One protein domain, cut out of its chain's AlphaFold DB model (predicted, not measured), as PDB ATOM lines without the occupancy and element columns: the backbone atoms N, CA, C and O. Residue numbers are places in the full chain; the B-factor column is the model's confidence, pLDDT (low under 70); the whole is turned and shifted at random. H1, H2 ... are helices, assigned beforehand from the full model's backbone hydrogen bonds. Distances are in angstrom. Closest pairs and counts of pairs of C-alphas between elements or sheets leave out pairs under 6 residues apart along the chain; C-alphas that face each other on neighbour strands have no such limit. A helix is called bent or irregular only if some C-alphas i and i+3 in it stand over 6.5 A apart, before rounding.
ATOM      1  N   ASN A   9      19.462   1.074 -30.665       76.31
ATOM      2  CA  ASN A   9      19.147   2.508 -30.619       76.31
ATOM      3  C   ASN A   9      19.821   3.318 -31.743       76.31
ATOM      4  O   ASN A   9      19.513   4.491 -31.924       76.31
ATOM      5  N   THR A  10      20.764   2.711 -32.468       83.56
ATOM      6  CA  THR A  10      21.484   3.331 -33.592       83.56
ATOM      7  C   THR A  10      21.021   2.817 -34.956       83.56
ATOM      8  O   THR A  10      21.445   3.338 -35.985       83.56
ATOM      9  N   MET A  11      20.151   1.803 -34.974       85.44
ATOM     10  CA  MET A  11      19.634   1.173 -36.186       85.44
ATOM     11  C   MET A  11      18.409   1.926 -36.721       85.44
ATOM     12  O   MET A  11      17.684   2.578 -35.969       85.44
ATOM     13  N   SER A  12      18.154   1.827 -38.028       89.88
ATOM     14  CA  SER A  12      16.880   2.285 -38.597       89.88
ATOM     15  C   SER A  12      15.731   1.390 -38.114       89.88
ATOM     16  O   SER A  12      15.954   0.233 -37.755       89.88
ATOM     17  N   ALA A  13      14.493   1.891 -38.145       89.25
ATOM     18  CA  ALA A  13      13.321   1.106 -37.747       89.25
ATOM     19  C   ALA A  13      13.205  -0.212 -38.539       89.25
ATOM     20  O   ALA A  13      12.979  -1.263 -37.950       89.25
ATOM     21  N   GLU A  14      13.447  -0.172 -39.853       91.31
ATOM     22  CA  GLU A  14      13.450  -1.360 -40.716       91.31
ATOM     23  C   GLU A  14      14.516  -2.379 -40.292       91.31
ATOM     24  O   GLU A  14      14.230  -3.569 -40.175       91.31
ATOM     25  N   SER A  15      15.734  -1.919 -39.989       91.75
ATOM     26  CA  SER A  15      16.799  -2.805 -39.515       91.75
ATOM     27  C   SER A  15      16.489  -3.403 -38.141       91.75
ATOM     28  O   SER A  15      16.846  -4.553 -37.896       91.75
ATOM     29  N   VAL A  16      15.818  -2.665 -37.245       91.88
ATOM     30  CA  VAL A  16      15.358  -3.203 -35.952       91.88
ATOM     31  C   VAL A  16      14.311  -4.295 -36.166       91.88
ATOM     32  O   VAL A  16      14.415  -5.345 -35.540       91.88
ATOM     33  N   VAL A  17      13.349  -4.091 -37.069       93.38
ATOM     34  CA  VAL A  17      12.326  -5.101 -37.397       93.38
ATOM     35  C   VAL A  17      12.970  -6.385 -37.927       93.38
ATOM     36  O   VAL A  17      12.691  -7.457 -37.397       93.38
ATOM     37  N   GLN A  18      13.882  -6.281 -38.898       93.12
ATOM     38  CA  GLN A  18      14.605  -7.441 -39.444       93.12
ATOM     39  C   GLN A  18      15.438  -8.161 -38.374       93.12
ATOM     40  O   GLN A  18      15.511  -9.387 -38.336       93.12
ATOM     41  N   TRP A  19      16.074  -7.408 -37.477       92.94
ATOM     42  CA  TRP A  19      16.839  -7.990 -36.378       92.94
ATOM     43  C   TRP A  19      15.950  -8.746 -35.383       92.94
ATOM     44  O   TRP A  19      16.306  -9.851 -34.969       92.94
ATOM     45  N   LEU A  20      14.788  -8.189 -35.029       94.56
ATOM     46  CA  LEU A  20      13.808  -8.850 -34.163       94.56
ATOM     47  C   LEU A  20      13.251 -10.125 -34.803       94.56
ATOM     48  O   LEU A  20      13.136 -11.136 -34.115       94.56
ATOM     49  N   GLU A  21      12.977 -10.107 -36.108       95.44
ATOM     50  CA  GLU A  21      12.568 -11.294 -36.867       95.44
ATOM     51  C   GLU A  21      13.614 -12.411 -36.762       95.44
ATOM     52  O   GLU A  21      13.294 -13.542 -36.396       95.44
ATOM     53  N   ILE A  22      14.891 -12.087 -36.996       95.19
ATOM     54  CA  ILE A  22      15.993 -13.052 -36.880       95.19
ATOM     55  C   ILE A  22      16.077 -13.613 -35.456       95.19
ATOM     56  O   ILE A  22      16.226 -14.821 -35.284       95.19
ATOM     57  N   LEU A  23      15.975 -12.766 -34.427       95.06
ATOM     58  CA  LEU A  23      15.996 -13.222 -33.036       95.06
ATOM     59  C   LEU A  23      14.806 -14.124 -32.697       95.06
ATOM     60  O   LEU A  23      14.988 -15.117 -31.988       95.06
ATOM     61  N   CYS A  24      13.616 -13.805 -33.208       96.44
ATOM     62  CA  CYS A  24      12.418 -14.625 -33.056       96.44
ATOM     63  C   CYS A  24      12.642 -16.017 -33.665       96.44
ATOM     64  O   CYS A  24      12.487 -17.025 -32.981       96.44
ATOM     65  N   LEU A  25      13.133 -16.083 -34.907       97.44
ATOM     66  CA  LEU A  25      13.433 -17.348 -35.586       97.44
ATOM     67  C   LEU A  25      14.521 -18.159 -34.873       97.44
ATOM     68  O   LEU A  25      14.380 -19.370 -34.713       97.44
ATOM     69  N   VAL A  26      15.592 -17.513 -34.405       96.50
ATOM     70  CA  VAL A  26      16.647 -18.181 -33.625       96.50
ATOM     71  C   VAL A  26      16.084 -18.759 -32.325       96.50
ATOM     72  O   VAL A  26      16.460 -19.866 -31.947       96.50
ATOM     73  N   SER A  27      15.169 -18.048 -31.665       97.38
ATOM     74  CA  SER A  27      14.529 -18.515 -30.430       97.38
ATOM     75  C   SER A  27      13.598 -19.701 -30.692       97.38
ATOM     76  O   SER A  27      13.713 -20.703 -29.996       97.38
ATOM     77  N   LYS A  28      12.804 -19.666 -31.772       97.38
ATOM     78  CA  LYS A  28      11.980 -20.800 -32.235       97.38
ATOM     79  C   LYS A  28      12.817 -22.044 -32.549       97.38
ATOM     80  O   LYS A  28      12.440 -23.169 -32.213       97.38
ATOM     81  N   VAL A  29      13.986 -21.862 -33.170       96.88
ATOM     82  CA  VAL A  29      14.936 -22.959 -33.426       96.88
ATOM     83  C   VAL A  29      15.516 -23.496 -32.118       96.88
ATOM     84  O   VAL A  29      15.540 -24.710 -31.932       96.88
ATOM     85  N   PHE A  30      15.948 -22.624 -31.203       96.19
ATOM     86  CA  PHE A  30      16.432 -23.026 -29.878       96.19
ATOM     87  C   PHE A  30      15.377 -23.844 -29.124       96.19
ATOM     88  O   PHE A  30      15.677 -24.938 -28.642       96.19
ATOM     89  N   HIS A  31      14.138 -23.357 -29.092       97.06
ATOM     90  CA  HIS A  31      13.011 -24.034 -28.464       97.06
ATOM     91  C   HIS A  31      12.776 -25.413 -29.092       97.06
ATOM     92  O   HIS A  31      12.767 -26.418 -28.383       97.06
ATOM     93  N   SER A  32      12.702 -25.488 -30.424       96.50
ATOM     94  CA  SER A  32      12.507 -26.748 -31.156       96.50
ATOM     95  C   SER A  32      13.605 -27.779 -30.869       96.50
ATOM     96  O   SER A  32      13.314 -28.965 -30.721       96.50
ATOM     97  N   LEU A  33      14.865 -27.342 -30.771       95.38
ATOM     98  CA  LEU A  33      15.995 -28.223 -30.463       95.38
ATOM     99  C   LEU A  33      15.959 -28.744 -29.021       95.38
ATOM    100  O   LEU A  33      16.348 -29.887 -28.796       95.38
ATOM    101  N   CYS A  34      15.476 -27.938 -28.072       94.88
ATOM    102  CA  CYS A  34      15.360 -28.320 -26.661       94.88
ATOM    103  C   CYS A  34      14.045 -29.055 -26.342       94.88
ATOM    104  O   CYS A  34      13.883 -29.594 -25.247       94.88
ATOM    105  N   PHE A  35      13.082 -29.071 -27.271       92.62
ATOM    106  CA  PHE A  35      11.745 -29.604 -27.016       92.62
ATOM    107  C   PHE A  35      11.746 -31.109 -26.751       92.62
ATOM    108  O   PHE A  35      10.964 -31.573 -25.933       92.62
ATOM    109  N   GLN A  36      12.589 -31.902 -27.418       89.50
ATOM    110  CA  GLN A  36      12.620 -33.353 -27.192       89.50
ATOM    111  C   GLN A  36      13.475 -33.728 -25.980       89.50
ATOM    112  O   GLN A  36      13.063 -34.582 -25.196       89.50
ATOM    113  N   ASP A  37      14.639 -33.105 -25.837       93.25
ATOM    114  CA  ASP A  37      15.597 -33.270 -24.742       93.25
ATOM    115  C   ASP A  37      16.538 -32.055 -24.727       93.25
ATOM    116  O   ASP A  37      16.580 -31.341 -25.728       93.25
ATOM    117  N   LEU A  38      17.285 -31.824 -23.645       93.12
ATOM    118  CA  LEU A  38      18.274 -30.745 -23.577       93.12
ATOM    119  C   LEU A  38      19.602 -31.215 -24.195       93.12
ATOM    120  O   LEU A  38      20.253 -32.095 -23.635       93.12
ATOM    121  N   PRO A  39      20.045 -30.665 -25.343       94.69
ATOM    122  CA  PRO A  39      21.340 -31.034 -25.902       94.69
ATOM    123  C   PRO A  39      22.491 -30.545 -25.009       94.69
ATOM    124  O   PRO A  39      22.492 -29.385 -24.606       94.69
ATOM    125  N   GLU A  40      23.513 -31.385 -24.810       95.44
ATOM    126  CA  GLU A  40      24.696 -31.129 -23.953       95.44
ATOM    127  C   GLU A  40      25.335 -29.751 -24.199       95.44
ATOM    128  O   GLU A  40      25.640 -29.009 -23.271       95.44
ATOM    129  N   TYR A  41      25.446 -29.333 -25.465       94.38
ATOM    130  CA  TYR A  41      25.981 -28.009 -25.791       94.38
ATOM    131  C   TYR A  41      25.162 -26.862 -25.177       94.38
ATOM    132  O   TYR A  41      25.733 -25.851 -24.769       94.38
ATOM    133  N   PHE A  42      23.831 -26.972 -25.145       93.94
ATOM    134  CA  PHE A  42      22.973 -25.942 -24.561       93.94
ATOM    135  C   PHE A  42      22.986 -25.974 -23.037       93.94
ATOM    136  O   PHE A  42      22.912 -24.904 -22.445       93.94
ATOM    137  N   GLU A  43      23.142 -27.149 -22.429       94.06
ATOM    138  CA  GLU A  43      23.373 -27.307 -20.988       94.06
ATOM    139  C   GLU A  43      24.660 -26.575 -20.566       94.06
ATOM    140  O   GLU A  43      24.612 -25.607 -19.803       94.06
ATOM    141  N   ASP A  44      25.792 -26.903 -21.201       96.00
ATOM    142  CA  ASP A  44      27.102 -26.288 -20.931       96.00
ATOM    143  C   ASP A  44      27.127 -24.767 -21.166       96.00
ATOM    144  O   ASP A  44      27.920 -24.031 -20.569       96.00
ATOM    145  N   ASN A  45      26.270 -24.275 -22.065       94.62
ATOM    146  CA  ASN A  45      26.235 -22.878 -22.494       94.62
ATOM    147  C   ASN A  45      24.918 -22.180 -22.135       94.62
ATOM    148  O   ASN A  45      24.558 -21.195 -22.783       94.62
ATOM    149  N   ILE A  46      24.204 -22.640 -21.104       95.06
ATOM    150  CA  ILE A  46      22.852 -22.149 -20.800       95.06
ATOM    151  C   ILE A  46      22.829 -20.678 -20.370       95.06
ATOM    152  O   ILE A  46      21.909 -19.923 -20.694       95.06
ATOM    153  N   LYS A  47      23.884 -20.229 -19.678       95.75
ATOM    154  CA  LYS A  47      23.952 -18.891 -19.083       95.75
ATOM    155  C   LYS A  47      23.801 -17.755 -20.112       95.75
ATOM    156  O   LYS A  47      22.924 -16.916 -19.910       95.75
ATOM    157  N   PRO A  48      24.586 -17.692 -21.209       94.81
ATOM    158  CA  PRO A  48      24.395 -16.679 -22.249       94.81
ATOM    159  C   PRO A  48      22.984 -16.626 -22.848       94.81
ATOM    160  O   PRO A  48      22.528 -15.540 -23.211       94.81
ATOM    161  N   TRP A  49      22.300 -17.771 -22.959       95.31
ATOM    162  CA  TRP A  49      20.921 -17.831 -23.451       95.31
ATOM    163  C   TRP A  49      19.952 -17.224 -22.442       95.31
ATOM    164  O   TRP A  49      19.215 -16.306 -22.793       95.31
ATOM    165  N   MET A  50      20.012 -17.658 -21.181       96.69
ATOM    166  CA  MET A  50      19.125 -17.152 -20.127       96.69
ATOM    167  C   MET A  50      19.331 -15.659 -19.861       96.69
ATOM    168  O   MET A  50      18.356 -14.914 -19.769       96.69
ATOM    169  N   ASP A  51      20.581 -15.192 -19.821       95.62
ATOM    170  CA  ASP A  51      20.887 -13.762 -19.722       95.62
ATOM    171  C   ASP A  51      20.315 -12.988 -20.927       95.62
ATOM    172  O   ASP A  51      19.715 -11.925 -20.763       95.62
ATOM    173  N   GLY A  52      20.464 -13.530 -22.143       95.75
ATOM    174  CA  GLY A  52      19.920 -12.960 -23.376       95.75
ATOM    175  C   GLY A  52      18.404 -12.807 -23.350       95.75
ATOM    176  O   GLY A  52      17.882 -11.730 -23.644       95.75
ATOM    177  N   TYR A  53      17.706 -13.863 -22.945       97.38
ATOM    178  CA  TYR A  53      16.255 -13.874 -22.834       97.38
ATOM    179  C   TYR A  53      15.743 -12.924 -21.753       97.38
ATOM    180  O   TYR A  53      14.784 -12.191 -21.991       97.38
ATOM    181  N   LEU A  54      16.416 -12.838 -20.604       96.69
ATOM    182  CA  LEU A  54      16.067 -11.866 -19.564       96.69
ATOM    183  C   LEU A  54      16.200 -10.414 -20.044       96.69
ATOM    184  O   LEU A  54      15.375  -9.575 -19.679       96.69
ATOM    185  N   GLU A  55      17.200 -10.103 -20.869       95.25
ATOM    186  CA  GLU A  55      17.337  -8.770 -21.466       95.25
ATOM    187  C   GLU A  55      16.273  -8.498 -22.538       95.25
ATOM    188  O   GLU A  55      15.739  -7.390 -22.599       95.25
ATOM    189  N   ILE A  56      15.894  -9.508 -23.328       95.44
ATOM    190  CA  ILE A  56      14.778  -9.416 -24.284       95.44
ATOM    191  C   ILE A  56      13.457  -9.108 -23.568       95.44
ATOM    192  O   ILE A  56      12.711  -8.239 -24.017       95.44
ATOM    193  N   MET A  57      13.178  -9.749 -22.428       95.88
ATOM    194  CA  MET A  57      11.944  -9.504 -21.667       95.88
ATOM    195  C   MET A  57      11.810  -8.045 -21.214       95.88
ATOM    196  O   MET A  57      10.712  -7.488 -21.235       95.88
ATOM    197  N   LYS A  58      12.932  -7.406 -20.862       91.75
ATOM    198  CA  LYS A  58      12.996  -5.992 -20.448       91.75
ATOM    199  C   LYS A  58      13.048  -5.017 -21.625       91.75
ATOM    200  O   LYS A  58      12.961  -3.808 -21.422       91.75
ATOM    201  N   MET A  59      13.272  -5.513 -22.838       90.75
ATOM    202  CA  MET A  59      13.493  -4.675 -24.005       90.75
ATOM    203  C   MET A  59      12.194  -4.014 -24.465       90.75
ATOM    204  O   MET A  59      11.139  -4.646 -24.524       90.75
ATOM    205  N   ASP A  60      12.311  -2.746 -24.848       89.31
ATOM    206  CA  ASP A  60      11.287  -1.992 -25.563       89.31
ATOM    207  C   ASP A  60      11.884  -1.423 -26.860       89.31
ATOM    208  O   ASP A  60      13.078  -1.083 -26.920       89.31
ATOM    209  N   CYS A  61      11.053  -1.343 -27.896       89.88
ATOM    210  CA  CYS A  61      11.409  -0.864 -29.228       89.88
ATOM    211  C   CYS A  61      10.340   0.113 -29.752       89.88
ATOM    212  O   CYS A  61       9.590  -0.246 -30.659       89.88
ATOM    213  N   PRO A  62      10.297   1.369 -29.263       87.69
ATOM    214  CA  PRO A  62       9.254   2.337 -29.633       87.69
ATOM    215  C   PRO A  62       9.180   2.668 -31.132       87.69
ATOM    216  O   PRO A  62       8.169   3.172 -31.610       87.69
ATOM    217  N   SER A  63      10.257   2.418 -31.883       87.56
ATOM    218  CA  SER A  63      10.310   2.600 -33.337       87.56
ATOM    219  C   SER A  63       9.585   1.505 -34.127       87.56
ATOM    220  O   SER A  63       9.442   1.637 -35.339       87.56
ATOM    221  N   VAL A  64       9.192   0.408 -33.475       88.88
ATOM    222  CA  VAL A  64       8.500  -0.729 -34.087       88.88
ATOM    223  C   VAL A  64       7.006  -0.574 -33.839       88.88
ATOM    224  O   VAL A  64       6.551  -0.548 -32.699       88.88
ATOM    225  N   THR A  65       6.232  -0.470 -34.914       87.44
ATOM    226  CA  THR A  65       4.777  -0.292 -34.855       87.44
ATOM    227  C   THR A  65       4.062  -1.541 -35.348       87.44
ATOM    228  O   THR A  65       4.513  -2.177 -36.299       87.44
ATOM    229  N   SER A  66       2.923  -1.865 -34.738       89.06
ATOM    230  CA  SER A  66       2.042  -2.927 -35.227       89.06
ATOM    231  C   SER A  66       1.361  -2.511 -36.538       89.06
ATOM    232  O   SER A  66       1.027  -1.340 -36.742       89.06
ATOM    233  N   SER A  67       1.167  -3.480 -37.434       86.88
ATOM    234  CA  SER A  67       0.418  -3.310 -38.675       86.88
ATOM    235  C   SER A  67      -0.995  -3.847 -38.473       86.88
ATOM    236  O   SER A  67      -1.186  -5.054 -38.409       86.88
ATOM    237  N   GLY A  68      -1.988  -2.961 -38.379       82.62
ATOM    238  CA  GLY A  68      -3.395  -3.371 -38.310       82.62
ATOM    239  C   GLY A  68      -3.815  -4.066 -37.011       82.62
ATOM    240  O   GLY A  68      -4.809  -4.775 -37.022       82.62
ATOM    241  N   GLY A  69      -3.085  -3.872 -35.907       84.31
ATOM    242  CA  GLY A  69      -3.391  -4.544 -34.639       84.31
ATOM    243  C   GLY A  69      -2.825  -5.962 -34.534       84.31
ATOM    244  O   GLY A  69      -3.134  -6.656 -33.574       84.31
ATOM    245  N   GLU A  70      -1.979  -6.388 -35.475       90.81
ATOM    246  CA  GLU A  70      -1.277  -7.672 -35.404       90.81
ATOM    247  C   GLU A  70      -0.069  -7.624 -34.444       90.81
ATOM    248  O   GLU A  70       0.509  -6.544 -34.233       90.81
ATOM    249  N   PRO A  71       0.352  -8.771 -33.877       94.06
ATOM    250  CA  PRO A  71       1.585  -8.873 -33.101       94.06
ATOM    251  C   PRO A  71       2.809  -8.419 -33.905       94.06
ATOM    252  O   PRO A  71       2.947  -8.698 -35.096       94.06
ATOM    253  N   THR A  72       3.727  -7.710 -33.255       95.94
ATOM    254  CA  THR A  72       5.048  -7.415 -33.825       95.94
ATOM    255  C   THR A  72       6.017  -8.568 -33.565       95.94
ATOM    256  O   THR A  72       5.803  -9.385 -32.670       95.94
ATOM    257  N   TYR A  73       7.166  -8.585 -34.246       96.00
ATOM    258  CA  TYR A  73       8.219  -9.557 -33.931       96.00
ATOM    259  C   TYR A  73       8.781  -9.431 -32.508       96.00
ATOM    260  O   TYR A  73       9.317 -10.408 -31.995       96.00
ATOM    261  N   LEU A  74       8.662  -8.270 -31.847       95.81
ATOM    262  CA  LEU A  74       9.009  -8.160 -30.425       95.81
ATOM    263  C   LEU A  74       7.988  -8.893 -29.546       95.81
ATOM    264  O   LEU A  74       8.382  -9.563 -28.593       95.81
ATOM    265  N   ASP A  75       6.704  -8.780 -29.886       96.19
ATOM    266  CA  ASP A  75       5.610  -9.444 -29.173       96.19
ATOM    267  C   ASP A  75       5.734 -10.968 -29.323       96.19
ATOM    268  O   ASP A  75       5.732 -11.694 -28.327       96.19
ATOM    269  N   GLU A  76       5.961 -11.448 -30.552       97.06
ATOM    270  CA  GLU A  76       6.221 -12.866 -30.829       97.06
ATOM    271  C   GLU A  76       7.492 -13.379 -30.150       97.06
ATOM    272  O   GLU A  76       7.503 -14.481 -29.609       97.06
ATOM    273  N   LEU A  77       8.573 -12.596 -30.155       97.69
ATOM    274  CA  LEU A  77       9.821 -12.997 -29.514       97.69
ATOM    275  C   LEU A  77       9.636 -13.147 -27.999       97.69
ATOM    276  O   LEU A  77      10.117 -14.114 -27.420       97.69
ATOM    277  N   LYS A  78       8.936 -12.218 -27.341       98.00
ATOM    278  CA  LYS A  78       8.647 -12.323 -25.903       98.00
ATOM    279  C   LYS A  78       7.703 -13.485 -25.587       98.00
ATOM    280  O   LYS A  78       7.880 -14.128 -24.557       98.00
ATOM    281  N   MET A  79       6.744 -13.773 -26.468       97.62
ATOM    282  CA  MET A  79       5.906 -14.971 -26.382       97.62
ATOM    283  C   MET A  79       6.763 -16.244 -26.413       97.62
ATOM    284  O   MET A  79       6.710 -17.028 -25.470       97.62
ATOM    285  N   GLU A  80       7.630 -16.380 -27.419       98.31
ATOM    286  CA  GLU A  80       8.547 -17.517 -27.567       98.31
ATOM    287  C   GLU A  80       9.455 -17.687 -26.340       98.31
ATOM    288  O   GLU A  80       9.691 -18.793 -25.860       98.31
ATOM    289  N   VAL A  81       9.946 -16.579 -25.775       98.50
ATOM    290  CA  VAL A  81      10.763 -16.601 -24.556       98.50
ATOM    291  C   VAL A  81       9.981 -17.128 -23.349       98.50
ATOM    292  O   VAL A  81      10.530 -17.907 -22.567       98.50
ATOM    293  N   CYS A  82       8.706 -16.760 -23.195       98.44
ATOM    294  CA  CYS A  82       7.848 -17.325 -22.151       98.44
ATOM    295  C   CYS A  82       7.641 -18.838 -22.330       98.44
ATOM    296  O   CYS A  82       7.661 -19.575 -21.340       98.44
ATOM    297  N   GLU A  83       7.481 -19.319 -23.564       97.94
ATOM    298  CA  GLU A  83       7.364 -20.755 -23.854       97.94
ATOM    299  C   GLU A  83       8.664 -21.508 -23.538       97.94
ATOM    300  O   GLU A  83       8.635 -22.542 -22.870       97.94
ATOM    301  N   ILE A  84       9.821 -20.944 -23.898       98.38
ATOM    302  CA  ILE A  84      11.137 -21.492 -23.537       98.38
ATOM    303  C   ILE A  84      11.290 -21.575 -22.016       98.38
ATOM    304  O   ILE A  84      11.671 -22.622 -21.486       98.38
ATOM    305  N   PHE A  85      10.972 -20.503 -21.286       98.38
ATOM    306  CA  PHE A  85      11.014 -20.527 -19.823       98.38
ATOM    307  C   PHE A  85      10.078 -21.583 -19.240       98.38
ATOM    308  O   PHE A  85      10.435 -22.241 -18.262       98.38
ATOM    309  N   THR A  86       8.913 -21.787 -19.854       97.69
ATOM    310  CA  THR A  86       7.948 -22.814 -19.454       97.69
ATOM    311  C   THR A  86       8.500 -24.219 -19.666       97.69
ATOM    312  O   THR A  86       8.487 -25.022 -18.730       97.69
ATOM    313  N   LEU A  87       9.063 -24.499 -20.842       97.56
ATOM    314  CA  LEU A  87       9.695 -25.776 -21.159       97.56
ATOM    315  C   LEU A  87      10.804 -26.111 -20.154       97.56
ATOM    316  O   LEU A  87      10.802 -27.190 -19.557       97.56
ATOM    317  N   TYR A  88      11.730 -25.175 -19.934       97.38
ATOM    318  CA  TYR A  88      12.846 -25.384 -19.014       97.38
ATOM    319  C   TYR A  88      12.370 -25.527 -17.573       97.38
ATOM    320  O   TYR A  88      12.827 -26.420 -16.867       97.38
ATOM    321  N   ALA A  89      11.392 -24.730 -17.143       95.62
ATOM    322  CA  ALA A  89      10.796 -24.898 -15.828       95.62
ATOM    323  C   ALA A  89      10.177 -26.289 -15.658       95.62
ATOM    324  O   ALA A  89      10.277 -26.868 -14.583       95.62
ATOM    325  N   GLN A  90       9.522 -26.840 -16.676       95.38
ATOM    326  CA  GLN A  90       8.865 -28.142 -16.567       95.38
ATOM    327  C   GLN A  90       9.835 -29.323 -16.647       95.38
ATOM    328  O   GLN A  90       9.588 -30.340 -15.999       95.38
ATOM    329  N   ARG A  91      10.901 -29.212 -17.445       95.94
ATOM    330  CA  ARG A  91      11.719 -30.369 -17.842       95.94
ATOM    331  C   ARG A  91      13.178 -30.309 -17.421       95.94
ATOM    332  O   ARG A  91      13.771 -31.362 -17.223       95.94
ATOM    333  N   PHE A  92      13.731 -29.112 -17.272       95.75
ATOM    334  CA  PHE A  92      15.162 -28.868 -17.069       95.75
ATOM    335  C   PHE A  92      15.371 -27.827 -15.958       95.75
ATOM    336  O   PHE A  92      16.171 -26.902 -16.077       95.75
ATOM    337  N   GLU A  93      14.571 -27.933 -14.892       94.62
ATOM    338  CA  GLU A  93      14.498 -26.918 -13.835       94.62
ATOM    339  C   GLU A  93      15.854 -26.696 -13.157       94.62
ATOM    340  O   GLU A  93      16.201 -25.559 -12.846       94.62
ATOM    341  N   GLU A  94      16.617 -27.771 -12.948       94.69
ATOM    342  CA  GLU A  94      17.917 -27.736 -12.272       94.69
ATOM    343  C   GLU A  94      18.877 -26.760 -12.969       94.69
ATOM    344  O   GLU A  94      19.456 -25.895 -12.301       94.69
ATOM    345  N   GLU A  95      18.909 -26.787 -14.304       95.56
ATOM    346  CA  GLU A  95      19.779 -25.952 -15.143       95.56
ATOM    347  C   GLU A  95      19.438 -24.462 -15.081       95.56
ATOM    348  O   GLU A  95      20.320 -23.598 -15.117       95.56
ATOM    349  N   ILE A  96      18.149 -24.131 -14.961       95.31
ATOM    350  CA  ILE A  96      17.695 -22.734 -14.909       95.31
ATOM    351  C   ILE A  96      17.430 -22.225 -13.492       95.31
ATOM    352  O   ILE A  96      17.133 -21.042 -13.308       95.31
ATOM    353  N   SER A  97      17.582 -23.079 -12.478       94.75
ATOM    354  CA  SER A  97      17.383 -22.721 -11.073       94.75
ATOM    355  C   SER A  97      18.160 -21.464 -10.633       94.75
ATOM    356  O   SER A  97      17.560 -20.644  -9.928       94.75
ATOM    357  N   PRO A  98      19.405 -21.188 -11.101       95.56
ATOM    358  CA  PRO A  98      20.122 -19.962 -10.736       95.56
ATOM    359  C   PRO A  98      19.499 -18.681 -11.314       95.56
ATOM    360  O   PRO A  98      19.749 -17.587 -10.811       95.56
ATOM    361  N   PHE A  99      18.696 -18.799 -12.374       96.38
ATOM    362  CA  PHE A  99      18.061 -17.682 -13.078       96.38
ATOM    363  C   PHE A  99      16.602 -17.486 -12.672       96.38
ATOM    364  O   PHE A  99      16.032 -16.429 -12.946       96.38
ATOM    365  N   MET A 100      15.997 -18.477 -12.010       94.50
ATOM    366  CA  MET A 100      14.550 -18.544 -11.833       94.50
ATOM    367  C   MET A 100      13.962 -17.306 -11.154       94.50
ATOM    368  O   MET A 100      12.919 -16.818 -11.578       94.50
ATOM    369  N   GLN A 101      14.637 -16.745 -10.147       92.19
ATOM    370  CA  GLN A 101      14.183 -15.509  -9.502       92.19
ATOM    371  C   GLN A 101      13.985 -14.372 -10.516       92.19
ATOM    372  O   GLN A 101      12.947 -13.710 -10.526       92.19
ATOM    373  N   ASN A 102      14.975 -14.166 -11.386       94.25
ATOM    374  CA  ASN A 102      14.937 -13.120 -12.401       94.25
ATOM    375  C   ASN A 102      13.903 -13.434 -13.484       94.25
ATOM    376  O   ASN A 102      13.250 -12.517 -13.975       94.25
ATOM    377  N   ILE A 103      13.731 -14.715 -13.828       96.75
ATOM    378  CA  ILE A 103      12.726 -15.168 -14.796       96.75
ATOM    379  C   ILE A 103      11.319 -14.874 -14.266       96.75
ATOM    380  O   ILE A 103      10.552 -14.191 -14.942       96.75
ATOM    381  N   ILE A 104      10.997 -15.303 -13.039       93.25
ATOM    382  CA  ILE A 104       9.697 -15.042 -12.402       93.25
ATOM    383  C   ILE A 104       9.417 -13.541 -12.374       93.25
ATOM    384  O   ILE A 104       8.339 -13.110 -12.779       93.25
ATOM    385  N   GLN A 105      10.394 -12.731 -11.955       90.75
ATOM    386  CA  GLN A 105      10.234 -11.280 -11.910       90.75
ATOM    387  C   GLN A 105      10.007 -10.674 -13.304       90.75
ATOM    388  O   GLN A 105       9.147  -9.808 -13.453       90.75
ATOM    389  N   ALA A 106      10.748 -11.114 -14.324       94.12
ATOM    390  CA  ALA A 106      10.620 -10.600 -15.686       94.12
ATOM    391  C   ALA A 106       9.260 -10.951 -16.310       94.12
ATOM    392  O   ALA A 106       8.599 -10.073 -16.864       94.12
ATOM    393  N   VAL A 107       8.813 -12.204 -16.172       94.69
ATOM    394  CA  VAL A 107       7.501 -12.649 -16.668       94.69
ATOM    395  C   VAL A 107       6.370 -11.945 -15.914       94.69
ATOM    396  O   VAL A 107       5.402 -11.504 -16.525       94.69
ATOM    397  N   TRP A 108       6.513 -11.748 -14.601       88.94
ATOM    398  CA  TRP A 108       5.552 -10.980 -13.811       88.94
ATOM    399  C   TRP A 108       5.410  -9.537 -14.314       88.94
ATOM    400  O   TRP A 108       4.303  -9.061 -14.566       88.94
ATOM    401  N   GLN A 109       6.537  -8.843 -14.497       88.50
ATOM    402  CA  GLN A 109       6.549  -7.463 -14.987       88.50
ATOM    403  C   GLN A 109       5.964  -7.341 -16.393       88.50
ATOM    404  O   GLN A 109       5.255  -6.372 -16.663       88.50
ATOM    405  N   LEU A 110       6.193  -8.333 -17.259       92.56
ATOM    406  CA  LEU A 110       5.589  -8.376 -18.587       92.56
ATOM    407  C   LEU A 110       4.059  -8.303 -18.505       92.56
ATOM    408  O   LEU A 110       3.453  -7.470 -19.175       92.56
ATOM    409  N   VAL A 111       3.429  -9.134 -17.669       89.94
ATOM    410  CA  VAL A 111       1.962  -9.181 -17.555       89.94
ATOM    411  C   VAL A 111       1.400  -7.875 -16.986       89.94
ATOM    412  O   VAL A 111       0.402  -7.369 -17.493       89.94
ATOM    413  N   VAL A 112       2.059  -7.304 -15.973       86.31
ATOM    414  CA  VAL A 112       1.647  -6.035 -15.347       86.31
ATOM    415  C   VAL A 112       1.702  -4.876 -16.352       86.31
ATOM    416  O   VAL A 112       0.738  -4.126 -16.502       86.31
ATOM    417  N   GLN A 113       2.812  -4.741 -17.084       88.00
ATOM    418  CA  GLN A 113       3.065  -3.590 -17.960       88.00
ATOM    419  C   GLN A 113       2.313  -3.656 -19.298       88.00
ATOM    420  O   GLN A 113       2.055  -2.623 -19.915       88.00
ATOM    421  N   THR A 114       1.939  -4.851 -19.759       90.38
ATOM    422  CA  THR A 114       1.296  -5.041 -21.070       90.38
ATOM    423  C   THR A 114      -0.169  -4.633 -21.028       90.38
ATOM    424  O   THR A 114      -0.921  -5.157 -20.217       90.38
ATOM    425  N   ASN A 115      -0.618  -3.722 -21.893       87.88
ATOM    426  CA  ASN A 115      -2.014  -3.265 -21.938       87.88
ATOM    427  C   ASN A 115      -2.986  -4.334 -22.507       87.88
ATOM    428  O   ASN A 115      -2.611  -5.489 -22.719       87.88
ATOM    429  N   SER A 116      -4.252  -3.971 -22.723       86.06
ATOM    430  CA  SER A 116      -5.318  -4.904 -23.124       86.06
ATOM    431  C   SER A 116      -5.475  -5.116 -24.640       86.06
ATOM    432  O   SER A 116      -6.388  -5.840 -25.036       86.06
ATOM    433  N   GLU A 117      -4.612  -4.530 -25.484       88.00
ATOM    434  CA  GLU A 117      -4.670  -4.714 -26.944       88.00
ATOM    435  C   GLU A 117      -4.562  -6.205 -27.325       88.00
ATOM    436  O   GLU A 117      -3.734  -6.943 -26.777       88.00
ATOM    437  N   THR A 118      -5.371  -6.643 -28.292       88.06
ATOM    438  CA  THR A 118      -5.452  -8.041 -28.760       88.06
ATOM    439  C   THR A 118      -4.124  -8.579 -29.294       88.06
ATOM    440  O   THR A 118      -3.818  -9.755 -29.105       88.06
ATOM    441  N   ARG A 119      -3.272  -7.717 -29.865       91.25
ATOM    442  CA  ARG A 119      -1.940  -8.091 -30.375       91.25
ATOM    443  C   ARG A 119      -1.025  -8.747 -29.349       91.25
ATOM    444  O   ARG A 119      -0.122  -9.493 -29.711       91.25
ATOM    445  N   TYR A 120      -1.235  -8.464 -28.066       92.75
ATOM    446  CA  TYR A 120      -0.405  -9.022 -27.005       92.75
ATOM    447  C   TYR A 120      -0.994 -10.294 -26.381       92.75
ATOM    448  O   TYR A 120      -0.409 -10.823 -25.438       92.75
ATOM    449  N   ASP A 121      -2.140 -10.788 -26.861       90.44
ATOM    450  CA  ASP A 121      -2.840 -11.919 -26.245       90.44
ATOM    451  C   ASP A 121      -1.958 -13.168 -26.169       90.44
ATOM    452  O   ASP A 121      -1.806 -13.718 -25.083       90.44
ATOM    453  N   GLY A 122      -1.305 -13.568 -27.266       92.00
ATOM    454  CA  GLY A 122      -0.427 -14.747 -27.277       92.00
ATOM    455  C   GLY A 122       0.725 -14.645 -26.270       92.00
ATOM    456  O   GLY A 122       0.960 -15.556 -25.471       92.00
ATOM    457  N   MET A 123       1.385 -13.484 -26.232       94.56
ATOM    458  CA  MET A 123       2.473 -13.191 -25.297       94.56
ATOM    459  C   MET A 123       2.009 -13.239 -23.833       94.56
ATOM    460  O   MET A 123       2.662 -13.860 -22.992       94.56
ATOM    461  N   VAL A 124       0.876 -12.605 -23.516       93.62
ATOM    462  CA  VAL A 124       0.328 -12.571 -22.153       93.62
ATOM    463  C   VAL A 124      -0.168 -13.949 -21.721       93.62
ATOM    464  O   VAL A 124       0.064 -14.342 -20.580       93.62
ATOM    465  N   CYS A 125      -0.796 -14.712 -22.614       92.75
ATOM    466  CA  CYS A 125      -1.222 -16.082 -22.336       92.75
ATOM    467  C   CYS A 125      -0.038 -16.985 -21.977       92.75
ATOM    468  O   CYS A 125      -0.088 -17.658 -20.948       92.75
ATOM    469  N   SER A 126       1.047 -16.927 -22.753       95.50
ATOM    470  CA  SER A 126       2.270 -17.703 -22.491       95.50
ATOM    471  C   SER A 126       2.917 -17.321 -21.154       95.50
ATOM    472  O   SER A 126       3.369 -18.172 -20.389       95.50
ATOM    473  N   ALA A 127       2.909 -16.029 -20.812       94.94
ATOM    474  CA  ALA A 127       3.391 -15.545 -19.519       94.94
ATOM    475  C   ALA A 127       2.530 -16.042 -18.338       94.94
ATOM    476  O   ALA A 127       3.057 -16.461 -17.304       94.94
ATOM    477  N   LEU A 128       1.201 -16.015 -18.481       92.69
ATOM    478  CA  LEU A 128       0.265 -16.504 -17.464       92.69
ATOM    479  C   LEU A 128       0.381 -18.019 -17.260       92.69
ATOM    480  O   LEU A 128       0.280 -18.485 -16.123       92.69
ATOM    481  N   GLU A 129       0.633 -18.782 -18.323       94.00
ATOM    482  CA  GLU A 129       0.894 -20.221 -18.242       94.00
ATOM    483  C   GLU A 129       2.149 -20.519 -17.414       94.00
ATOM    484  O   GLU A 129       2.072 -21.269 -16.434       94.00
ATOM    485  N   PHE A 130       3.272 -19.861 -17.726       95.56
ATOM    486  CA  PHE A 130       4.508 -19.975 -16.949       95.56
ATOM    487  C   PHE A 130       4.263 -19.721 -15.451       95.56
ATOM    488  O   PHE A 130       4.618 -20.540 -14.597       95.56
ATOM    489  N   LEU A 131       3.607 -18.602 -15.117       92.62
ATOM    490  CA  LEU A 131       3.307 -18.235 -13.730       92.62
ATOM    491  C   LEU A 131       2.385 -19.260 -13.053       92.62
ATOM    492  O   LEU A 131       2.580 -19.589 -11.879       92.62
ATOM    493  N   SER A 132       1.414 -19.808 -13.787       91.12
ATOM    494  CA  SER A 132       0.497 -20.837 -13.282       91.12
ATOM    495  C   SER A 132       1.246 -22.112 -12.904       91.12
ATOM    496  O   SER A 132       0.966 -22.706 -11.861       91.12
ATOM    497  N   ILE A 133       2.231 -22.520 -13.704       92.81
ATOM    498  CA  ILE A 133       3.063 -23.697 -13.438       92.81
ATOM    499  C   ILE A 133       3.982 -23.450 -12.238       92.81
ATOM    500  O   ILE A 133       3.995 -24.245 -11.295       92.81
ATOM    501  N   ILE A 134       4.724 -22.341 -12.239       92.12
ATOM    502  CA  ILE A 134       5.706 -22.036 -11.188       92.12
ATOM    503  C   ILE A 134       5.033 -21.800  -9.832       92.12
ATOM    504  O   ILE A 134       5.551 -22.258  -8.814       92.12
ATOM    505  N   SER A 135       3.850 -21.181  -9.795       88.81
ATOM    506  CA  SER A 135       3.121 -20.935  -8.539       88.81
ATOM    507  C   SER A 135       2.758 -22.205  -7.761       88.81
ATOM    508  O   SER A 135       2.613 -22.166  -6.534       88.81
ATOM    509  N   GLN A 136       2.663 -23.343  -8.456       89.56
ATOM    510  CA  GLN A 136       2.369 -24.647  -7.861       89.56
ATOM    511  C   GLN A 136       3.612 -25.324  -7.268       89.56
ATOM    512  O   GLN A 136       3.479 -26.277  -6.499       89.56
ATOM    513  N   LYS A 137       4.822 -24.837  -7.569       90.06
ATOM    514  CA  LYS A 137       6.068 -25.444  -7.096       90.06
ATOM    515  C   LYS A 137       6.422 -24.986  -5.672       90.06
ATOM    516  O   LYS A 137       6.519 -23.784  -5.419       90.06
ATOM    517  N   PRO A 138       6.635 -25.904  -4.705       87.69
ATOM    518  CA  PRO A 138       6.912 -25.538  -3.311       87.69
ATOM    519  C   PRO A 138       8.156 -24.668  -3.107       87.69
ATOM    520  O   PRO A 138       8.121 -23.727  -2.324       87.69
ATOM    521  N   HIS A 139       9.241 -24.933  -3.832       87.44
ATOM    522  CA  HIS A 139      10.512 -24.223  -3.655       87.44
ATOM    523  C   HIS A 139      10.475 -22.755  -4.139       87.44
ATOM    524  O   HIS A 139      11.337 -21.975  -3.748       87.44
ATOM    525  N   TYR A 140       9.474 -22.356  -4.940       87.56
ATOM    526  CA  TYR A 140       9.286 -20.968  -5.398       87.56
ATOM    527  C   TYR A 140       8.207 -20.215  -4.615       87.56
ATOM    528  O   TYR A 140       7.864 -19.086  -4.952       87.56
ATOM    529  N   GLU A 141       7.680 -20.807  -3.544       84.31
ATOM    530  CA  GLU A 141       6.595 -20.238  -2.743       84.31
ATOM    531  C   GLU A 141       6.866 -18.820  -2.249       84.31
ATOM    532  O   GLU A 141       5.991 -17.958  -2.334       84.31
ATOM    533  N   SER A 142       8.090 -18.549  -1.793       83.19
ATOM    534  CA  SER A 142       8.479 -17.233  -1.284       83.19
ATOM    535  C   SER A 142       8.314 -16.117  -2.317       83.19
ATOM    536  O   SER A 142       8.099 -14.972  -1.930       83.19
ATOM    537  N   TYR A 143       8.378 -16.436  -3.615       79.62
ATOM    538  CA  TYR A 143       8.173 -15.460  -4.686       79.62
ATOM    539  C   TYR A 143       6.705 -15.105  -4.896       79.62
ATOM    540  O   TYR A 143       6.433 -14.032  -5.415       79.62
ATOM    541  N   PHE A 144       5.771 -15.961  -4.480       75.81
ATOM    542  CA  PHE A 144       4.336 -15.696  -4.595       75.81
ATOM    543  C   PHE A 144       3.734 -15.191  -3.286       75.81
ATOM    544  O   PHE A 144       2.782 -14.429  -3.344       75.81
ATOM    545  N   VAL A 145       4.296 -15.574  -2.134       70.62
ATOM    546  CA  VAL A 145       3.763 -15.297  -0.785       70.62
ATOM    547  C   VAL A 145       4.461 -14.119  -0.080       70.62
ATOM    548  O   VAL A 145       3.996 -13.659   0.962       70.62
ATOM    549  N   GLY A 146       5.561 -13.596  -0.632       65.00
ATOM    550  CA  GLY A 146       6.233 -12.407  -0.097       65.00
ATOM    551  C   GLY A 146       5.311 -11.180  -0.022       65.00
ATOM    552  O   GLY A 146       4.375 -11.047  -0.819       65.00
ATOM    553  N   GLU A 147       5.571 -10.278   0.936       53.91
ATOM    554  CA  GLU A 147       4.799  -9.036   1.101       53.91
ATOM    555  C   GLU A 147       4.693  -8.289  -0.237       53.91
ATOM    556  O   GLU A 147       5.702  -7.974  -0.867       53.91
ATOM    557  N   GLY A 148       3.464  -8.033  -0.696       58.06
ATOM    558  CA  GLY A 148       3.197  -7.344  -1.958       58.06
ATOM    559  C   GLY A 148       2.783  -8.236  -3.128       58.06
ATOM    560  O   GLY A 148       1.962  -7.792  -3.918       58.06
ATOM    561  N   VAL A 149       3.243  -9.489  -3.255       62.34
ATOM    562  CA  VAL A 149       3.023 -10.264  -4.502       62.34
ATOM    563  C   VAL A 149       1.605 -10.818  -4.612       62.34
ATOM    564  O   VAL A 149       0.929 -10.553  -5.604       62.34
ATOM    565  N   LEU A 150       1.083 -11.482  -3.570       60.59
ATOM    566  CA  LEU A 150      -0.347 -11.839  -3.524       60.59
ATOM    567  C   LEU A 150      -1.244 -10.597  -3.591       60.59
ATOM    568  O   LEU A 150      -2.375 -10.670  -4.062       60.59
ATOM    569  N   GLN A 151      -0.738  -9.446  -3.146       56.41
ATOM    570  CA  GLN A 151      -1.450  -8.179  -3.235       56.41
ATOM    571  C   GLN A 151      -1.418  -7.606  -4.664       56.41
ATOM    572  O   GLN A 151      -2.423  -7.083  -5.119       56.41
ATOM    573  N   THR A 152      -0.350  -7.771  -5.443       58.44
ATOM    574  CA  THR A 152      -0.361  -7.447  -6.882       58.44
ATOM    575  C   THR A 152      -1.194  -8.459  -7.683       58.44
ATOM    576  O   THR A 152      -1.823  -8.091  -8.668       58.44
ATOM    577  N   ILE A 153      -1.263  -9.720  -7.238       59.62
ATOM    578  CA  ILE A 153      -2.134 -10.758  -7.815       59.62
ATOM    579  C   ILE A 153      -3.618 -10.436  -7.578       59.62
ATOM    580  O   ILE A 153      -4.423 -10.569  -8.500       59.62
ATOM    581  N   ALA A 154      -3.999 -10.084  -6.344       51.34
ATOM    582  CA  ALA A 154      -5.400 -10.063  -5.917       51.34
ATOM    583  C   ALA A 154      -5.893  -8.722  -5.335       51.34
ATOM    584  O   ALA A 154      -7.102  -8.508  -5.267       51.34
ATOM    585  N   HIS A 155      -5.006  -7.830  -4.885       44.62
ATOM    586  CA  HIS A 155      -5.347  -6.575  -4.199       44.62
ATOM    587  C   HIS A 155      -5.291  -5.341  -5.107       44.62
ATOM    588  O   HIS A 155      -5.930  -4.347  -4.772       44.62
ATOM    589  N   SER A 156      -4.609  -5.384  -6.257       43.31
ATOM    590  CA  SER A 156      -4.845  -4.370  -7.283       43.31
ATOM    591  C   SER A 156      -6.020  -4.814  -8.152       43.31
ATOM    592  O   SER A 156      -5.966  -5.780  -8.911       43.31
ATOM    593  N   SER A 157      -7.101  -4.051  -8.057       40.59
ATOM    594  CA  SER A 157      -8.165  -3.959  -9.059       40.59
ATOM    595  C   SER A 157      -7.640  -3.598 -10.459       40.59
ATOM    596  O   SER A 157      -8.447  -3.482 -11.376       40.59
ATOM    597  N   GLU A 158      -6.327  -3.395 -10.634       48.53
ATOM    598  CA  GLU A 158      -5.749  -2.697 -11.778       48.53
ATOM    599  C   GLU A 158      -4.841  -3.546 -12.688       48.53
ATOM    600  O   GLU A 158      -4.917  -3.318 -13.889       48.53
ATOM    601  N   ASP A 159      -4.083  -4.574 -12.261       66.31
ATOM    602  CA  ASP A 159      -2.954  -4.973 -13.142       66.31
ATOM    603  C   ASP A 159      -2.946  -6.364 -13.788       66.31
ATOM    604  O   ASP A 159      -2.536  -6.459 -14.946       66.31
ATOM    605  N   VAL A 160      -3.392  -7.448 -13.139       64.00
ATOM    606  CA  VAL A 160      -3.251  -8.794 -13.752       64.00
ATOM    607  C   VAL A 160      -4.567  -9.546 -13.873       64.00
ATOM    608  O   VAL A 160      -5.018  -9.794 -14.988       64.00
ATOM    609  N   CYS A 161      -5.208  -9.911 -12.762       66.50
ATOM    610  CA  CYS A 161      -6.395 -10.764 -12.819       66.50
ATOM    611  C   CYS A 161      -7.600 -10.027 -13.422       66.50
ATOM    612  O   CYS A 161      -8.205 -10.518 -14.367       66.50
ATOM    613  N   VAL A 162      -7.937  -8.835 -12.918       67.88
ATOM    614  CA  VAL A 162      -9.106  -8.072 -13.397       67.88
ATOM    615  C   VAL A 162      -8.953  -7.712 -14.873       67.88
ATOM    616  O   VAL A 162      -9.802  -8.072 -15.686       67.88
ATOM    617  N   LYS A 163      -7.826  -7.090 -15.225       74.81
ATOM    618  CA  LYS A 163      -7.508  -6.648 -16.585       74.81
ATOM    619  C   LYS A 163      -7.582  -7.768 -17.620       74.81
ATOM    620  O   LYS A 163      -8.098  -7.559 -18.710       74.81
ATOM    621  N   ASN A 164      -7.080  -8.954 -17.281       75.94
ATOM    622  CA  ASN A 164      -7.037 -10.071 -18.218       75.94
ATOM    623  C   ASN A 164      -8.305 -10.941 -18.177       75.94
ATOM    624  O   ASN A 164      -8.502 -11.716 -19.103       75.94
ATOM    625  N   MET A 165      -9.183 -10.809 -17.170       77.69
ATOM    626  CA  MET A 165     -10.476 -11.516 -17.112       77.69
ATOM    627  C   MET A 165     -11.650 -10.745 -17.737       77.69
ATOM    628  O   MET A 165     -12.660 -11.367 -18.081       77.69
ATOM    629  N   GLN A 166     -11.540  -9.423 -17.882       77.56
ATOM    630  CA  GLN A 166     -12.593  -8.578 -18.453       77.56
ATOM    631  C   GLN A 166     -12.923  -8.955 -19.908       77.56
ATOM    632  O   GLN A 166     -12.078  -9.442 -20.659       77.56
ATOM    633  N   LEU A 167     -14.190  -8.776 -20.289       78.25
ATOM    634  CA  LEU A 167     -14.616  -8.803 -21.689       78.25
ATOM    635  C   LEU A 167     -14.281  -7.453 -22.309       78.25
ATOM    636  O   LEU A 167     -14.689  -6.417 -21.783       78.25
ATOM    637  N   ARG A 168     -13.509  -7.474 -23.395       84.06
ATOM    638  CA  ARG A 168     -13.184  -6.271 -24.165       84.06
ATOM    639  C   ARG A 168     -14.266  -5.986 -25.200       84.06
ATOM    640  O   ARG A 168     -15.095  -6.845 -25.489       84.06
ATOM    641  N   GLN A 169     -14.229  -4.792 -25.782       84.69
ATOM    642  CA  GLN A 169     -15.167  -4.413 -26.835       84.69
ATOM    643  C   GLN A 169     -15.053  -5.355 -28.042       84.69
ATOM    644  O   GLN A 169     -16.066  -5.805 -28.558       84.69
ATOM    645  N   GLU A 170     -13.835  -5.754 -28.405       83.94
ATOM    646  CA  GLU A 170     -13.564  -6.713 -29.478       83.94
ATOM    647  C   GLU A 170     -14.120  -8.110 -29.157       83.94
ATOM    648  O   GLU A 170     -14.587  -8.822 -30.044       83.94
ATOM    649  N   ASP A 171     -14.107  -8.506 -27.877       82.88
ATOM    650  CA  ASP A 171     -14.691  -9.776 -27.439       82.88
ATOM    651  C   ASP A 171     -16.230  -9.737 -27.550       82.88
ATOM    652  O   ASP A 171     -16.851 -10.742 -27.897       82.88
ATOM    653  N   LEU A 172     -16.849  -8.586 -27.249       86.94
ATOM    654  CA  LEU A 172     -18.293  -8.367 -27.379       86.94
ATOM    655  C   LEU A 172     -18.723  -8.317 -28.847       86.94
ATOM    656  O   LEU A 172     -19.704  -8.957 -29.206       86.94
ATOM    657  N   GLU A 173     -17.960  -7.634 -29.697       88.69
ATOM    658  CA  GLU A 173     -18.178  -7.609 -31.147       88.69
ATOM    659  C   GLU A 173     -18.081  -9.019 -31.735       88.69
ATOM    660  O   GLU A 173     -18.980  -9.447 -32.451       88.69
ATOM    661  N   GLN A 174     -17.071  -9.809 -31.343       85.38
ATOM    662  CA  GLN A 174     -16.983 -11.204 -31.776       85.38
ATOM    663  C   GLN A 174     -18.176 -12.037 -31.281       85.38
ATOM    664  O   GLN A 174     -18.659 -12.912 -31.998       85.38
ATOM    665  N   PHE A 175     -18.657 -11.796 -30.061       87.19
ATOM    666  CA  PHE A 175     -19.842 -12.476 -29.544       87.19
ATOM    667  C   PHE A 175     -21.113 -12.117 -30.332       87.19
ATOM    668  O   PHE A 175     -21.961 -12.983 -30.541       87.19
ATOM    669  N   GLU A 176     -21.245 -10.864 -30.771       90.94
ATOM    670  CA  GLU A 176     -22.385 -10.384 -31.557       90.94
ATOM    671  C   GLU A 176     -22.338 -10.873 -33.015       90.94
ATOM    672  O   GLU A 176     -23.347 -11.372 -33.520       90.94
ATOM    673  N   ASP A 177     -21.175 -10.788 -33.665       93.81
ATOM    674  CA  ASP A 177     -20.997 -11.102 -35.088       93.81
ATOM    675  C   ASP A 177     -20.771 -12.603 -35.346       93.81
ATOM    676  O   ASP A 177     -21.326 -13.176 -36.290       93.81
ATOM    677  N   GLU A 178     -19.977 -13.268 -34.499       91.50
ATOM    678  CA  GLU A 178     -19.551 -14.666 -34.650       91.50
ATOM    679  C   GLU A 178     -19.682 -15.475 -33.335       91.50
ATOM    680  O   GLU A 178     -18.703 -16.046 -32.834       91.50
ATOM    681  N   PRO A 179     -20.901 -15.621 -32.776       87.00
ATOM    682  CA  PRO A 179     -21.122 -16.222 -31.455       87.00
ATOM    683  C   PRO A 179     -20.590 -17.655 -31.322       87.00
ATOM    684  O   PRO A 179     -20.168 -18.069 -30.243       87.00
ATOM    685  N   ILE A 180     -20.595 -18.430 -32.412       86.75
ATOM    686  CA  ILE A 180     -20.075 -19.803 -32.416       86.75
ATOM    687  C   ILE A 180     -18.551 -19.806 -32.256       86.75
ATOM    688  O   ILE A 180     -18.035 -20.609 -31.485       86.75
ATOM    689  N   GLU A 181     -17.830 -18.916 -32.942       83.50
ATOM    690  CA  GLU A 181     -16.368 -18.830 -32.835       83.50
ATOM    691  C   GLU A 181     -15.943 -18.259 -31.483       83.50
ATOM    692  O   GLU A 181     -14.991 -18.750 -30.879       83.50
ATOM    693  N   PHE A 182     -16.702 -17.299 -30.944       81.75
ATOM    694  CA  PHE A 182     -16.533 -16.854 -29.562       81.75
ATOM    695  C   PHE A 182     -16.686 -18.021 -28.570       81.75
ATOM    696  O   PHE A 182     -15.821 -18.241 -27.722       81.75
ATOM    697  N   MET A 183     -17.756 -18.818 -28.701       79.44
ATOM    698  CA  MET A 183     -17.983 -19.984 -27.842       79.44
ATOM    699  C   MET A 183     -16.892 -21.046 -27.996       79.44
ATOM    700  O   MET A 183     -16.467 -21.616 -26.995       79.44
ATOM    701  N   LYS A 184     -16.417 -21.316 -29.217       79.25
ATOM    702  CA  LYS A 184     -15.316 -22.262 -29.444       79.25
ATOM    703  C   LYS A 184     -14.028 -21.798 -28.779       79.25
ATOM    704  O   LYS A 184     -13.412 -22.604 -28.101       79.25
ATOM    705  N   LYS A 185     -13.652 -20.520 -28.881       73.62
ATOM    706  CA  LYS A 185     -12.456 -19.993 -28.193       73.62
ATOM    707  C   LYS A 185     -12.521 -20.157 -26.671       73.62
ATOM    708  O   LYS A 185     -11.492 -20.340 -26.025       73.62
ATOM    709  N   ASP A 186     -13.717 -20.098 -26.088       67.94
ATOM    710  CA  ASP A 186     -13.900 -20.265 -24.642       67.94
ATOM    711  C   ASP A 186     -13.978 -21.751 -24.220       67.94
ATOM    712  O   ASP A 186     -13.458 -22.131 -23.167       67.94
ATOM    713  N   ILE A 187     -14.577 -22.615 -25.057       66.19
ATOM    714  CA  ILE A 187     -14.854 -24.037 -24.767       66.19
ATOM    715  C   ILE A 187     -13.739 -24.984 -25.256       66.19
ATOM    716  O   ILE A 187     -13.367 -25.920 -24.541       66.19
ATOM    717  N   GLU A 188     -13.205 -24.786 -26.462       58.22
ATOM    718  CA  GLU A 188     -12.202 -25.647 -27.103       58.22
ATOM    719  C   GLU A 188     -10.799 -25.253 -26.643       58.22
ATOM    720  O   GLU A 188     -10.144 -24.334 -27.129       58.22
ATOM    721  N   GLY A 189     -10.349 -25.952 -25.611       52.88
ATOM    722  CA  GLY A 189      -9.203 -25.553 -24.821       52.88
ATOM    723  C   GLY A 189      -7.820 -25.945 -25.294       52.88
ATOM    724  O   GLY A 189      -6.997 -26.180 -24.411       52.88
ATOM    725  N   THR A 190      -7.568 -26.050 -26.595       46.31
ATOM    726  CA  THR A 190      -6.290 -26.591 -27.081       46.31
ATOM    727  C   THR A 190      -5.506 -25.677 -28.017       46.31
ATOM    728  O   THR A 190      -4.289 -25.684 -27.894       46.31
ATOM    729  N   ASP A 191      -6.138 -24.822 -28.834       48.12
ATOM    730  CA  ASP A 191      -5.385 -24.113 -29.894       48.12
ATOM    731  C   ASP A 191      -5.389 -22.575 -29.792       48.12
ATOM    732  O   ASP A 191      -4.621 -21.912 -30.482       48.12
ATOM    733  N   SER A 192      -6.195 -21.968 -28.909       54.78
ATOM    734  CA  SER A 192      -6.134 -20.516 -28.664       54.78
ATOM    735  C   SER A 192      -6.409 -20.180 -27.198       54.78
ATOM    736  O   SER A 192      -7.547 -20.081 -26.747       54.78
ATOM    737  N   CYS A 193      -5.347 -20.034 -26.402       66.31
ATOM    738  CA  CYS A 193      -5.492 -19.550 -25.033       66.31
ATOM    739  C   CYS A 193      -5.966 -18.088 -25.064       66.31
ATOM    740  O   CYS A 193      -5.338 -17.243 -25.702       66.31
ATOM    741  N   THR A 194      -7.065 -17.779 -24.374       81.06
ATOM    742  CA  THR A 194      -7.502 -16.397 -24.145       81.06
ATOM    743  C   THR A 194      -6.882 -15.861 -22.857       81.06
ATOM    744  O   THR A 194      -6.689 -16.607 -21.890       81.06
ATOM    745  N   ARG A 195      -6.640 -14.545 -22.788       85.56
ATOM    746  CA  ARG A 195      -6.142 -13.894 -21.562       85.56
ATOM    747  C   ARG A 195      -7.013 -14.212 -20.348       85.56
ATOM    748  O   ARG A 195      -6.491 -14.476 -19.264       85.56
ATOM    749  N   ARG A 196      -8.335 -14.263 -20.557       82.44
ATOM    750  CA  ARG A 196      -9.326 -14.605 -19.531       82.44
ATOM    751  C   ARG A 196      -9.063 -15.977 -18.956       82.44
ATOM    752  O   ARG A 196      -8.976 -16.126 -17.740       82.44
ATOM    753  N   ARG A 197      -8.892 -16.968 -19.823       82.19
ATOM    754  CA  ARG A 197      -8.587 -18.329 -19.406       82.19
ATOM    755  C   ARG A 197      -7.244 -18.410 -18.689       82.19
ATOM    756  O   ARG A 197      -7.201 -18.976 -17.603       82.19
ATOM    757  N   GLY A 198      -6.184 -17.820 -19.246       85.75
ATOM    758  CA  GLY A 198      -4.859 -17.813 -18.615       85.75
ATOM    759  C   GLY A 198      -4.888 -17.207 -17.208       85.75
ATOM    760  O   GLY A 198      -4.338 -17.775 -16.267       85.75
ATOM    761  N   ALA A 199      -5.611 -16.097 -17.031       85.19
ATOM    762  CA  ALA A 199      -5.758 -15.442 -15.734       85.19
ATOM    763  C   ALA A 199      -6.586 -16.289 -14.754       85.19
ATOM    764  O   ALA A 199      -6.222 -16.412 -13.585       85.19
ATOM    765  N   ILE A 200      -7.668 -16.917 -15.226       83.31
ATOM    766  CA  ILE A 200      -8.478 -17.841 -14.423       83.31
ATOM    767  C   ILE A 200      -7.644 -19.043 -13.963       83.31
ATOM    768  O   ILE A 200      -7.731 -19.420 -12.795       83.31
ATOM    769  N   GLU A 201      -6.837 -19.640 -14.842       86.31
ATOM    770  CA  GLU A 201      -5.968 -20.767 -14.486       86.31
ATOM    771  C   GLU A 201      -4.897 -20.362 -13.472       86.31
ATOM    772  O   GLU A 201      -4.698 -21.082 -12.491       86.31
ATOM    773  N   LEU A 202      -4.298 -19.176 -13.614       86.50
ATOM    774  CA  LEU A 202      -3.363 -18.644 -12.623       86.50
ATOM    775  C   LEU A 202      -4.034 -18.469 -11.256       86.50
ATOM    776  O   LEU A 202      -3.515 -18.942 -10.244       86.50
ATOM    777  N   VAL A 203      -5.218 -17.849 -11.209       83.12
ATOM    778  CA  VAL A 203      -5.984 -17.686  -9.962       83.12
ATOM    779  C   VAL A 203      -6.338 -19.045  -9.360       83.12
ATOM    780  O   VAL A 203      -6.192 -19.235  -8.154       83.12
ATOM    781  N   ARG A 204      -6.764 -20.019 -10.174       85.19
ATOM    782  CA  ARG A 204      -7.052 -21.386  -9.709       85.19
ATOM    783  C   ARG A 204      -5.809 -22.047  -9.120       85.19
ATOM    784  O   ARG A 204      -5.899 -22.616  -8.033       85.19
ATOM    785  N   ALA A 205      -4.672 -21.968  -9.807       87.25
ATOM    786  CA  ALA A 205      -3.398 -22.525  -9.359       87.25
ATOM    787  C   ALA A 205      -2.966 -21.922  -8.015       87.25
ATOM    788  O   ALA A 205      -2.631 -22.651  -7.081       87.25
ATOM    789  N   LEU A 206      -3.078 -20.603  -7.886       84.00
ATOM    790  CA  LEU A 206      -2.767 -19.873  -6.665       84.00
ATOM    791  C   LEU A 206      -3.736 -20.217  -5.523       84.00
ATOM    792  O   LEU A 206      -3.296 -20.488  -4.407       84.00
ATOM    793  N   CYS A 207      -5.044 -20.292  -5.786       83.62
ATOM    794  CA  CYS A 207      -6.049 -20.663  -4.787       83.62
ATOM    795  C   CYS A 207      -5.853 -22.083  -4.249       83.62
ATOM    796  O   CYS A 207      -6.064 -22.298  -3.062       83.62
ATOM    797  N   ARG A 208      -5.395 -23.045  -5.064       86.69
ATOM    798  CA  ARG A 208      -5.115 -24.415  -4.586       86.69
ATOM    799  C   ARG A 208      -4.102 -24.459  -3.442       86.69
ATOM    800  O   ARG A 208      -4.134 -25.399  -2.654       86.69
ATOM    801  N   LYS A 209      -3.201 -23.476  -3.366       81.88
ATOM    802  CA  LYS A 209      -2.100 -23.457  -2.399       81.88
ATOM    803  C   LYS A 209      -2.227 -22.354  -1.348       81.88
ATOM    804  O   LYS A 209      -1.862 -22.566  -0.197       81.88
ATOM    805  N   TYR A 210      -2.780 -21.202  -1.721       79.81
ATOM    806  CA  TYR A 210      -2.779 -19.987  -0.902       79.81
ATOM    807  C   TYR A 210      -4.191 -19.466  -0.601       79.81
ATOM    808  O   TYR A 210      -4.365 -18.277  -0.336       79.81
ATOM    809  N   GLU A 211      -5.209 -20.335  -0.629       82.44
ATOM    810  CA  GLU A 211      -6.624 -19.980  -0.435       82.44
ATOM    811  C   GLU A 211      -6.856 -19.028   0.748       82.44
ATOM    812  O   GLU A 211      -7.476 -17.979   0.590       82.44
ATOM    813  N   GLN A 212      -6.303 -19.351   1.923       83.00
ATOM    814  CA  GLN A 212      -6.498 -18.566   3.149       83.00
ATOM    815  C   GLN A 212      -5.989 -17.124   3.034       83.00
ATOM    816  O   GLN A 212      -6.503 -16.235   3.711       83.00
ATOM    817  N   GLN A 213      -4.985 -16.896   2.190       78.38
ATOM    818  CA  GLN A 213      -4.383 -15.585   1.968       78.38
ATOM    819  C   GLN A 213      -5.086 -14.859   0.816       78.38
ATOM    820  O   GLN A 213      -5.342 -13.665   0.913       78.38
ATOM    821  N   LEU A 214      -5.456 -15.577  -0.248       77.00
ATOM    822  CA  LEU A 214      -6.053 -15.009  -1.460       77.00
ATOM    823  C   LEU A 214      -7.538 -14.688  -1.329       77.00
ATOM    824  O   LEU A 214      -7.977 -13.650  -1.821       77.00
ATOM    825  N   VAL A 215      -8.327 -15.545  -0.677       79.50
ATOM    826  CA  VAL A 215      -9.783 -15.361  -0.568       79.50
ATOM    827  C   VAL A 215     -10.147 -14.035   0.111       79.50
ATOM    828  O   VAL A 215     -10.985 -13.322  -0.445       79.50
ATOM    829  N   PRO A 216      -9.529 -13.628   1.240       78.44
ATOM    830  CA  PRO A 216      -9.794 -12.318   1.835       78.44
ATOM    831  C   PRO A 216      -9.465 -11.154   0.895       78.44
ATOM    832  O   PRO A 216     -10.213 -10.179   0.840       78.44
ATOM    833  N   ILE A 217      -8.375 -11.273   0.132       74.19
ATOM    834  CA  ILE A 217      -7.927 -10.240  -0.802       74.19
ATOM    835  C   ILE A 217      -8.932 -10.100  -1.960       74.19
ATOM    836  O   ILE A 217      -9.394  -8.996  -2.248       74.19
ATOM    837  N   LEU A 218      -9.342 -11.217  -2.573       71.69
ATOM    838  CA  LEU A 218     -10.333 -11.240  -3.656       71.69
ATOM    839  C   LEU A 218     -11.731 -10.806  -3.183       71.69
ATOM    840  O   LEU A 218     -12.483 -10.189  -3.937       71.69
ATOM    841  N   ALA A 219     -12.102 -11.103  -1.935       72.38
ATOM    842  CA  ALA A 219     -13.395 -10.710  -1.376       72.38
ATOM    843  C   ALA A 219     -13.528  -9.188  -1.206       72.38
ATOM    844  O   ALA A 219     -14.613  -8.649  -1.428       72.38
ATOM    845  N   GLN A 220     -12.441  -8.487  -0.869       66.69
ATOM    846  CA  GLN A 220     -12.430  -7.022  -0.749       66.69
ATOM    847  C   GLN A 220     -12.656  -6.316  -2.100       66.69
ATOM    848  O   GLN A 220     -13.278  -5.257  -2.146       66.69
ATOM    849  N   GLN A 221     -12.243  -6.934  -3.212       58.41
ATOM    850  CA  GLN A 221     -12.420  -6.405  -4.573       58.41
ATOM    851  C   GLN A 221     -13.889  -6.371  -5.029       58.41
ATOM    852  O   GLN A 221     -14.317  -5.451  -5.731       58.41
ATOM    853  N   ARG A 222     -14.710  -7.334  -4.580       50.94
ATOM    854  CA  ARG A 222     -16.157  -7.363  -4.876       50.94
ATOM    855  C   ARG A 222     -16.911  -6.158  -4.314       50.94
ATOM    856  O   ARG A 222     -18.002  -5.867  -4.783       50.94
ATOM    857  N   SER A 223     -16.362  -5.457  -3.327       40.12
ATOM    858  CA  SER A 223     -16.996  -4.261  -2.764       40.12
ATOM    859  C   SER A 223     -16.801  -3.008  -3.624       40.12
ATOM    860  O   SER A 223     -17.490  -2.021  -3.385       40.12
TER     861      SER A 223
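Overview. This is residues 9 to 223 of the 228 residues of the protein "Cse1 domain-containing protein" of Cylicostephanus goldi (UniProt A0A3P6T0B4). Three long helices, H1, H4 and H7, and the arm H13a stand side by side in a row, each running the same way as its neighbour, while the shorter H3 and H6 run against them and make a partial second layer over H4 and H7. At the H13a end of the row, H10 packs on H13a, H13b folds back from H13a and packs on H9, and H11 and H12 make a small pair of their own. The printed part has 215 residues with thirteen named helices, H1 to H13 in chain order, and no named strand, and its class is all helix. It is compact, with a radius of gyration of the C-alphas of 18.0 A and spans of 51 by 44 by 34 A.

Arrangement. H1, residues 13 to 36, touches H4, residues 73 to 91, at a shallow tilt of 19 degrees, the same way; the closest C-alphas, of Cys 24 and Leu 77, are 4.7 A apart. H2, residues 40 to 44, touches no helix and meets H3, residues 46 to 58, only through their link. H3 and H4 form a helical hairpin at a steep tilt of 44 degrees, with the closest C-alphas, of Met 57 and Lys 78, 6.1 A apart; H3 touches H4 with residues 53 to 57 alone. H5, residues 93 to 96, and H4 only just touch, with 3 pairs of C-alphas within 8 A, and only at the corner. H6, residues 100 to 113, touches H3 at a shallow tilt of 19 degrees, closest at the C-alphas of Met 57 and Ala 106, 6.2 A. H7, residues 118 to 135, touches H4 at 18 degrees, the same way, with the C-alphas of Met 79 and Met 123 closest at 4.0 A. H6 and H7 form a helical hairpin at a tilt of 36 degrees, only just steep, closest at Val 107 and Ala 127, whose C-alphas are 5.8 A apart. H3, H4, H6 and H7 are a bundle, up and down, each running against the one before it. H8, residues 138 to 145, and H7 only just touch, with 3 pairs of C-alphas within 8 A, and only at the corner. H13, residues 195 to 221, was assigned as one helix by its hydrogen bonds but is bent, with C-alphas 209 and 212 8.6 A apart; its arms are H13a, residues 195 to 209, and H13b, residues 212 to 221. H13a touches H7 at a shallow tilt of 12 degrees, with the C-alphas of Ser 132 and Leu 202 closest at 4.5 A. H9, residues 149 to 154, touches H13b, closest at the C-alphas of Ala 154 and Leu 218, 5.6 A. H10, residues 161 to 165, touches H13a, with the C-alphas of Met 165 and Arg 196 4.1 A apart. H11, residues 169 to 177, touches H12, residues 179 to 187, at a steep tilt of 58 degrees, closest at the C-alphas of Phe 175 and Phe 182, 5.5 A. Every O i to N i+4 pair is within hydrogen-bond range in H2, H3, H4, H6, H9, H10, H11 and H12, against 19 of 20 in H1, 12 of 14 in H7, 10 of 11 in H13a, 3 of 6 in H13b and 1 of 4 in H8, which has 3 of 5 O i to N i+3 pairs within range; H5 is too short for an i+4 pair.

Along the chain. H1 begins at C-alpha 13, (13.321, 1.106, -37.747), and is 36.0 A long; H4 measures 26.5 A, H7 25.5 A and H13a 21.8 A. H13b ends at C-alpha 221, (-12.420, -6.405, -4.573). H7 has a kink of 28 degrees near residue 125.

Size, cuts and confidence. The C-alphas of Tyr 41 and Ser 223, the two farthest apart, are 54.2 A apart. The printed part has no cut, and its long link is residues 59 to 72, between H3 and H4. The mean pLDDT of the printed part is 85.5; residues 146 to 162, 186 to 193 and 220 to 223 are under 70.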